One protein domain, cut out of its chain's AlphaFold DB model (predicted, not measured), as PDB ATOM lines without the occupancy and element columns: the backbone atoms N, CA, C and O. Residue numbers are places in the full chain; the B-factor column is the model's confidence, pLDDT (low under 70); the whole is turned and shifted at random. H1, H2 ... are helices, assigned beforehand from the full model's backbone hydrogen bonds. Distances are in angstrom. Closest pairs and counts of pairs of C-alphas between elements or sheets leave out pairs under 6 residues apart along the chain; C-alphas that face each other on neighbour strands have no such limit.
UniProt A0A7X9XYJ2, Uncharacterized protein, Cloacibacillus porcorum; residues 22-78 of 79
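This is residues 22 to 78 of the 79 residues of an uncharacterized protein of Cloacibacillus porcorum (UniProt A0A7X9XYJ2). Three short helices are strung one after another along the longest axis, with much loop between and before them. The unnamed stretch 22 to 36 and H1 make one end, and H2 and H3, nearly in line of direction, make the other, with the loop 58 to 68 running between them. The 57 printed residues hold three named helices, in the order H1, H2, H3, and no named strand; the class is all helix, though 25 of the 57 residues, under half, are in named elements. The whole is compact, with a radius of gyration of the C-alphas of 11.7 A, and spans 35 by 24 by 16 A.

Look first at H1, residues 37 to 45, which touches no helix. It is apart from H2, residues 51 to 57, and apart from H3, residues 69 to 77. H2 and H3 only just touch, with 3 pairs of C-alphas within 8 A; the closest C-alphas are those of Phe 54 and Phe 72, 7.2 A apart. These two run the same way at a shallow tilt of 15 degrees. In H1 and H3 every O i to N i+4 pair is within hydrogen-bond range, and in H2 2 of 3 are.

Find C-alpha 37 at (49.286, -36.197, -21.773); from there H1 runs 12.4 A to C-alpha 45. H2 begins at C-alpha 51, at (42.556, -39.534, -10.456), and is 10.3 A long. H3 runs 12.3 A from C-alpha 69 to C-alpha 77 at (45.091, -51.698, 0.246).

The two C-alphas farthest apart are those of Thr 33 and Gly 78, 35.4 A. The link from H1 to H2 is tight and that from H2 to H3 is long, with 11 residues. The printed part has no cut; its mean pLDDT is 95.0, and no printed residue is under 70.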
ATOM      1  N   ASP A  22      36.456 -33.603 -13.240       93.25
ATOM      2  CA  ASP A  22      36.859 -32.197 -13.219       93.25
ATOM      3  C   ASP A  22      36.883 -31.618 -14.636       93.25
ATOM      4  O   ASP A  22      37.908 -31.644 -15.324       93.25
ATOM      5  N   ARG A  23      35.715 -31.165 -15.101       92.62
ATOM      6  CA  ARG A  23      35.523 -30.631 -16.457       92.62
ATOM      7  C   ARG A  23      36.036 -29.205 -16.634       92.62
ATOM      8  O   ARG A  23      36.233 -28.803 -17.769       92.62
ATOM      9  N   GLU A  24      36.360 -28.499 -15.555       94.62
ATOM     10  CA  GLU A  24      36.993 -27.172 -15.616       94.62
ATOM     11  C   GLU A  24      38.527 -27.252 -15.726       94.62
ATOM     12  O   GLU A  24      39.200 -26.262 -16.004       94.62
ATOM     13  N   CYS A  25      39.122 -28.435 -15.516       94.12
ATOM     14  CA  CYS A  25      40.569 -28.606 -15.594       94.12
ATOM     15  C   CYS A  25      41.056 -28.465 -17.051       94.12
ATOM     16  O   CYS A  25      40.621 -29.242 -17.907       94.12
ATOM     17  N   PRO A  26      42.017 -27.570 -17.360       95.00
ATOM     18  CA  PRO A  26      42.516 -27.391 -18.728       95.00
ATOM     19  C   PRO A  26      43.242 -28.632 -19.272       95.00
ATOM     20  O   PRO A  26      43.349 -28.809 -20.481       95.00
ATOM     21  N   ASN A  27      43.697 -29.525 -18.387       95.56
ATOM     22  CA  ASN A  27      44.378 -30.769 -18.752       95.56
ATOM     23  C   ASN A  27      43.410 -31.942 -18.979       95.56
ATOM     24  O   ASN A  27      43.858 -33.062 -19.235       95.56
ATOM     25  N   ASN A  28      42.098 -31.731 -18.822       95.06
ATOM     26  CA  ASN A  28      41.104 -32.750 -19.133       95.06
ATOM     27  C   ASN A  28      41.109 -33.005 -20.657       95.06
ATOM     28  O   ASN A  28      41.103 -32.036 -21.419       95.06
ATOM     29  N   PRO A  29      41.075 -34.266 -21.131       93.88
ATOM     30  CA  PRO A  29      40.993 -34.561 -22.566       93.88
ATOM     31  C   PRO A  29      39.746 -33.974 -23.248       93.88
ATOM     32  O   PRO A  29      39.737 -33.829 -24.462       93.88
ATOM     33  N   ALA A  30      38.705 -33.598 -22.496       93.25
ATOM     34  CA  ALA A  30      37.558 -32.868 -23.041       93.25
ATOM     35  C   ALA A  30      37.870 -31.408 -23.427       93.25
ATOM     36  O   ALA A  30      37.091 -30.800 -24.154       93.25
ATOM     37  N   ASN A  31      38.994 -30.860 -22.955       93.94
ATOM     38  CA  ASN A  31      39.342 -29.443 -23.071       93.94
ATOM     39  C   ASN A  31      40.605 -29.193 -23.915       93.94
ATOM     40  O   ASN A  31      41.019 -28.046 -24.069       93.94
ATOM     41  N   CYS A  32      41.241 -30.238 -24.458       88.62
ATOM     42  CA  CYS A  32      42.425 -30.107 -25.308       88.62
ATOM     43  C   CYS A  32      42.553 -31.274 -26.300       88.62
ATOM     44  O   CYS A  32      41.973 -32.339 -26.115       88.62
ATOM     45  N   THR A  33      43.368 -31.104 -27.341       89.62
ATOM     46  CA  THR A  33      43.612 -32.135 -28.370       89.62
ATOM     47  C   THR A  33      44.752 -33.101 -28.021       89.62
ATOM     48  O   THR A  33      45.069 -33.995 -28.802       89.62
ATOM     49  N   LEU A  34      45.373 -32.944 -26.847       92.12
ATOM     50  CA  LEU A  34      46.552 -33.708 -26.413       92.12
ATOM     51  C   LEU A  34      46.207 -34.953 -25.577       92.12
ATOM     52  O   LEU A  34      47.102 -35.621 -25.043       92.12
ATOM     53  N   GLY A  35      44.917 -35.266 -25.441       93.12
ATOM     54  CA  GLY A  35      44.452 -36.384 -24.629       93.12
ATOM     55  C   GLY A  35      44.805 -36.212 -23.152       93.12
ATOM     56  O   GLY A  35      44.721 -35.122 -22.596       93.12
ATOM     57  N   CYS A  36      45.227 -37.299 -22.501       94.75
ATOM     58  CA  CYS A  36      45.618 -37.263 -21.083       94.75
ATOM     59  C   CYS A  36      47.062 -36.799 -20.839       94.75
ATOM     60  O   CYS A  36      47.447 -36.663 -19.678       94.75
ATOM     61  N   THR A  37      47.863 -36.565 -21.885       95.62
ATOM     62  CA  THR A  37      49.286 -36.197 -21.773       95.62
ATOM     63  C   THR A  37      49.546 -35.073 -20.756       95.62
ATOM     64  O   THR A  37      50.317 -35.310 -19.825       95.62
ATOM     65  N   PRO A  38      48.874 -33.902 -20.820       96.50
ATOM     66  CA  PRO A  38      49.125 -32.816 -19.864       96.50
ATOM     67  C   PRO A  38      48.693 -33.151 -18.427       96.50
ATOM     68  O   PRO A  38      49.272 -32.652 -17.462       96.50
ATOM     69  N   CYS A  39      47.687 -34.016 -18.248       96.56
ATOM     70  CA  CYS A  39      47.278 -34.489 -16.925       96.56
ATOM     71  C   CYS A  39      48.349 -35.395 -16.311       96.56
ATOM     72  O   CYS A  39      48.720 -35.204 -15.155       96.56
ATOM     73  N   VAL A  40      48.850 -36.361 -17.085       97.00
ATOM     74  CA  VAL A  40      49.907 -37.279 -16.638       97.00
ATOM     75  C   VAL A  40      51.183 -36.502 -16.329       97.00
ATOM     76  O   VAL A  40      51.763 -36.694 -15.267       97.00
ATOM     77  N   GLU A  41      51.580 -35.569 -17.197       98.06
ATOM     78  CA  GLU A  41      52.759 -34.728 -16.982       98.06
ATOM     79  C   GLU A  41      52.657 -33.896 -15.689       98.06
ATOM     80  O   GLU A  41      53.597 -33.875 -14.891       98.06
ATOM     81  N   LYS A  42      51.502 -33.256 -15.440       97.75
ATOM     82  CA  LYS A  42      51.234 -32.525 -14.189       97.75
ATOM     83  C   LYS A  42      51.408 -33.436 -12.972       97.75
ATOM     84  O   LYS A  42      52.122 -33.060 -12.046       97.75
ATOM     85  N   CYS A  43      50.768 -34.607 -12.977       97.81
ATOM     86  CA  CYS A  43      50.821 -35.544 -11.857       97.81
ATOM     87  C   CYS A  43      52.253 -36.030 -11.597       97.81
ATOM     88  O   CYS A  43      52.713 -35.979 -10.459       97.81
ATOM     89  N   LEU A  44      53.007 -36.385 -12.644       98.38
ATOM     90  CA  LEU A  44      54.411 -36.788 -12.511       98.38
ATOM     91  C   LEU A  44      55.270 -35.692 -11.868       98.38
ATOM     92  O   LEU A  44      56.041 -35.972 -10.956       98.38
ATOM     93  N   ARG A  45      55.097 -34.431 -12.283       98.38
ATOM     94  CA  ARG A  45      55.828 -33.288 -11.710       98.38
ATOM     95  C   ARG A  45      55.527 -33.070 -10.224       98.38
ATOM     96  O   ARG A  45      56.360 -32.529  -9.504       98.38
ATOM     97  N   GLN A  46      54.336 -33.461  -9.784       98.06
ATOM     98  CA  GLN A  46      53.860 -33.302  -8.409       98.06
ATOM     99  C   GLN A  46      54.060 -34.557  -7.548       98.06
ATOM    100  O   GLN A  46      53.698 -34.539  -6.376       98.06
ATOM    101  N   ASN A  47      54.661 -35.626  -8.090       97.88
ATOM    102  CA  ASN A  47      54.724 -36.946  -7.451       97.88
ATOM    103  C   ASN A  47      53.329 -37.493  -7.074       97.88
ATOM    104  O   ASN A  47      53.150 -38.130  -6.034       97.88
ATOM    105  N   GLU A  48      52.345 -37.237  -7.937       97.94
ATOM    106  CA  GLU A  48      50.955 -37.662  -7.795       97.94
ATOM    107  C   GLU A  48      50.594 -38.800  -8.767       97.94
ATOM    108  O   GLU A  48      51.156 -38.936  -9.857       97.94
ATOM    109  N   ILE A  49      49.574 -39.573  -8.403       97.81
ATOM    110  CA  ILE A  49      48.884 -40.551  -9.238       97.81
ATOM    111  C   ILE A  49      47.631 -39.903  -9.852       97.81
ATOM    112  O   ILE A  49      46.830 -39.305  -9.127       97.81
ATOM    113  N   PRO A  50      47.387 -40.046 -11.170       96.56
ATOM    114  CA  PRO A  50      46.185 -39.504 -11.796       96.56
ATOM    115  C   PRO A  50      44.881 -40.062 -11.201       96.56
ATOM    116  O   PRO A  50      44.737 -41.265 -10.976       96.56
ATOM    117  N   VAL A  51      43.871 -39.198 -11.045       96.00
ATOM    118  CA  VAL A  51      42.556 -39.534 -10.456       96.00
ATOM    119  C   VAL A  51      41.847 -40.718 -11.128       96.00
ATOM    120  O   VAL A  51      41.069 -41.424 -10.486       96.00
ATOM    121  N   CYS A  52      42.115 -40.968 -12.414       95.50
ATOM    122  CA  CYS A  52      41.499 -42.071 -13.146       95.50
ATOM    123  C   CYS A  52      41.862 -43.450 -12.568       95.50
ATOM    124  O   CYS A  52      41.032 -44.355 -12.622       95.50
ATOM    125  N   PHE A  53      43.040 -43.597 -11.949       96.56
ATOM    126  CA  PHE A  53      43.450 -44.835 -11.283       96.56
ATOM    127  C   PHE A  53      42.656 -45.091 -10.000       96.56
ATOM    128  O   PHE A  53      42.275 -46.230  -9.734       96.56
ATOM    129  N   PHE A  54      42.349 -44.046  -9.232       96.88
ATOM    130  CA  PHE A  54      41.501 -44.172  -8.047       96.88
ATOM    131  C   PHE A  54      40.053 -44.484  -8.440       96.88
ATOM    132  O   PHE A  54      39.453 -45.427  -7.932       96.88
ATOM    133  N   ARG A  55      39.510 -43.767  -9.432       95.94
ATOM    134  CA  ARG A  55      38.141 -43.992  -9.927       95.94
ATOM    135  C   ARG A  55      37.940 -45.347 -10.594       95.94
ATOM    136  O   ARG A  55      36.819 -45.838 -10.636       95.94
ATOM    137  N   LYS A  56      39.007 -45.977 -11.095       95.25
ATOM    138  CA  LYS A  56      38.944 -47.369 -11.558       95.25
ATOM    139  C   LYS A  56      38.609 -48.340 -10.417       95.25
ATOM    140  O   LYS A  56      37.975 -49.354 -10.680       95.25
ATOM    141  N   GLN A  57      39.025 -48.027  -9.189       95.06
ATOM    142  CA  GLN A  57      38.751 -48.822  -7.990       95.06
ATOM    143  C   GLN A  57      37.432 -48.403  -7.320       95.06
ATOM    144  O   GLN A  57      36.638 -49.260  -6.947       95.06
ATOM    145  N   GLN A  58      37.171 -47.094  -7.221       95.50
ATOM    146  CA  GLN A  58      35.945 -46.536  -6.647       95.50
ATOM    147  C   GLN A  58      35.389 -45.414  -7.547       95.50
ATOM    148  O   GLN A  58      35.781 -44.252  -7.402       95.50
ATOM    149  N   PRO A  59      34.470 -45.730  -8.477       93.69
ATOM    150  CA  PRO A  59      33.969 -44.777  -9.472       93.69
ATOM    151  C   PRO A  59      33.366 -43.499  -8.884       93.69
ATOM    152  O   PRO A  59      33.583 -42.418  -9.436       93.69
ATOM    153  N   ASP A  60      32.688 -43.615  -7.741       91.56
ATOM    154  CA  ASP A  60      31.933 -42.532  -7.099       91.56
ATOM    155  C   ASP A  60      32.680 -41.869  -5.932       91.56
ATOM    156  O   ASP A  60      32.072 -41.179  -5.114       91.56
ATOM    157  N   MET A  61      33.999 -42.065  -5.829       92.81
ATOM    158  CA  MET A  61      34.785 -41.428  -4.773       92.81
ATOM    159  C   MET A  61      34.690 -39.896  -4.828       92.81
ATOM    160  O   MET A  61      34.583 -39.281  -5.904       92.81
ATOM    161  N   ASP A  62      34.807 -39.269  -3.658       89.19
ATOM    162  CA  ASP A  62      35.011 -37.829  -3.593       89.19
ATOM    163  C   ASP A  62      36.365 -37.434  -4.217       89.19
ATOM    164  O   ASP A  62      37.229 -38.262  -4.505       89.19
ATOM    165  N   ARG A  63      36.567 -36.136  -4.456       85.12
ATOM    166  CA  ARG A  63      37.818 -35.625  -5.039       85.12
ATOM    167  C   ARG A  63      38.918 -35.331  -4.012       85.12
ATOM    168  O   ARG A  63      40.012 -34.947  -4.424       85.12
ATOM    169  N   LYS A  64      38.655 -35.443  -2.713       88.69
ATOM    170  CA  LYS A  64      39.573 -35.074  -1.625       88.69
ATOM    171  C   LYS A  64      40.433 -36.272  -1.217       88.69
ATOM    172  O   LYS A  64      40.461 -36.660  -0.054       88.69
ATOM    173  N   GLN A  65      41.131 -36.847  -2.189       92.50
ATOM    174  CA  GLN A  65      42.033 -37.974  -1.964       92.50
ATOM    175  C   GLN A  65      43.474 -37.501  -1.774       92.50
ATOM    176  O   GLN A  65      43.864 -36.443  -2.273       92.50
ATOM    177  N   ASP A  66      44.272 -38.310  -1.079       96.38
ATOM    178  CA  ASP A  66      45.727 -38.183  -1.102       96.38
ATOM    179  C   ASP A  66      46.240 -38.765  -2.422       96.38
ATOM    180  O   ASP A  66      46.340 -39.982  -2.592       96.38
ATOM    181  N   TYR A  67      46.521 -37.880  -3.376       97.12
ATOM    182  CA  TYR A  67      46.990 -38.263  -4.704       97.12
ATOM    183  C   TYR A  67      48.464 -38.671  -4.734       97.12
ATOM    184  O   TYR A  67      48.940 -39.034  -5.801       97.12
ATOM    185  N   SER A  68      49.202 -38.648  -3.619       97.88
ATOM    186  CA  SER A  68      50.571 -39.169  -3.597       97.88
ATOM    187  C   SER A  68      50.615 -40.672  -3.911       97.88
ATOM    188  O   SER A  68      49.620 -41.392  -3.802       97.88
ATOM    189  N   PHE A  69      51.798 -41.180  -4.257       97.94
ATOM    190  CA  PHE A  69      52.013 -42.626  -4.391       97.94
ATOM    191  C   PHE A  69      51.655 -43.395  -3.110       97.94
ATOM    192  O   PHE A  69      51.078 -44.479  -3.186       97.94
ATOM    193  N   GLU A  70      51.968 -42.836  -1.935       97.62
ATOM    194  CA  GLU A  70      51.644 -43.457  -0.648       97.62
ATOM    195  C   GLU A  70      50.130 -43.459  -0.399       97.62
ATOM    196  O   GLU A  70      49.563 -44.486  -0.022       97.62
ATOM    197  N   GLY A  71      49.462 -42.339  -0.689       97.12
ATOM    198  CA  GLY A  71      48.009 -42.218  -0.637       97.12
ATOM    199  C   GLY A  71      47.308 -43.227  -1.539       97.12
ATOM    200  O   GLY A  71      46.414 -43.939  -1.084       97.12
ATOM    201  N   PHE A  72      47.777 -43.383  -2.778       97.50
ATOM    202  CA  PHE A  72      47.262 -44.396  -3.697       97.50
ATOM    203  C   PHE A  72      47.488 -45.831  -3.195       97.50
ATOM    204  O   PHE A  72      46.604 -46.680  -3.334       97.50
ATOM    205  N   ALA A  73      48.644 -46.123  -2.590       97.44
ATOM    206  CA  ALA A  73      48.924 -47.442  -2.024       97.44
ATOM    207  C   ALA A  73      47.990 -47.770  -0.850       97.44
ATOM    208  O   ALA A  73      47.437 -48.869  -0.799       97.44
ATOM    209  N   ARG A  74      47.760 -46.815   0.063       97.44
ATOM    210  CA  ARG A  74      46.802 -46.975   1.169       97.44
ATOM    211  C   ARG A  74      45.376 -47.155   0.654       97.44
ATOM    212  O   ARG A  74      44.721 -48.122   1.035       97.44
ATOM    213  N   PHE A  75      44.968 -46.320  -0.306       96.06
ATOM    214  CA  PHE A  75      43.676 -46.426  -0.984       96.06
ATOM    215  C   PHE A  75      43.464 -47.824  -1.582       96.06
ATOM    216  O   PHE A  75      42.442 -48.458  -1.347       96.06
ATOM    217  N   THR A  76      44.473 -48.342  -2.288       96.19
ATOM    218  CA  THR A  76      44.417 -49.661  -2.938       96.19
ATOM    219  C   THR A  76      44.381 -50.817  -1.940       96.19
ATOM    220  O   THR A  76      43.741 -51.837  -2.185       96.19
ATOM    221  N   LEU A  77      45.064 -50.679  -0.803       96.56
ATOM    222  CA  LEU A  77      45.091 -51.698   0.246       96.56
ATOM    223  C   LEU A  77      43.891 -51.615   1.206       96.56
ATOM    224  O   LEU A  77      43.787 -52.469   2.086       96.56
ATOM    225  N   GLY A  78      43.020 -50.610   1.060       86.62
ATOM    226  CA  GLY A  78      41.912 -50.348   1.983       86.62
ATOM    227  C   GLY A  78      42.381 -50.010   3.403       86.62
ATOM    228  O   GLY A  78      41.740 -50.432   4.366       86.62
TER     229      GLY A  78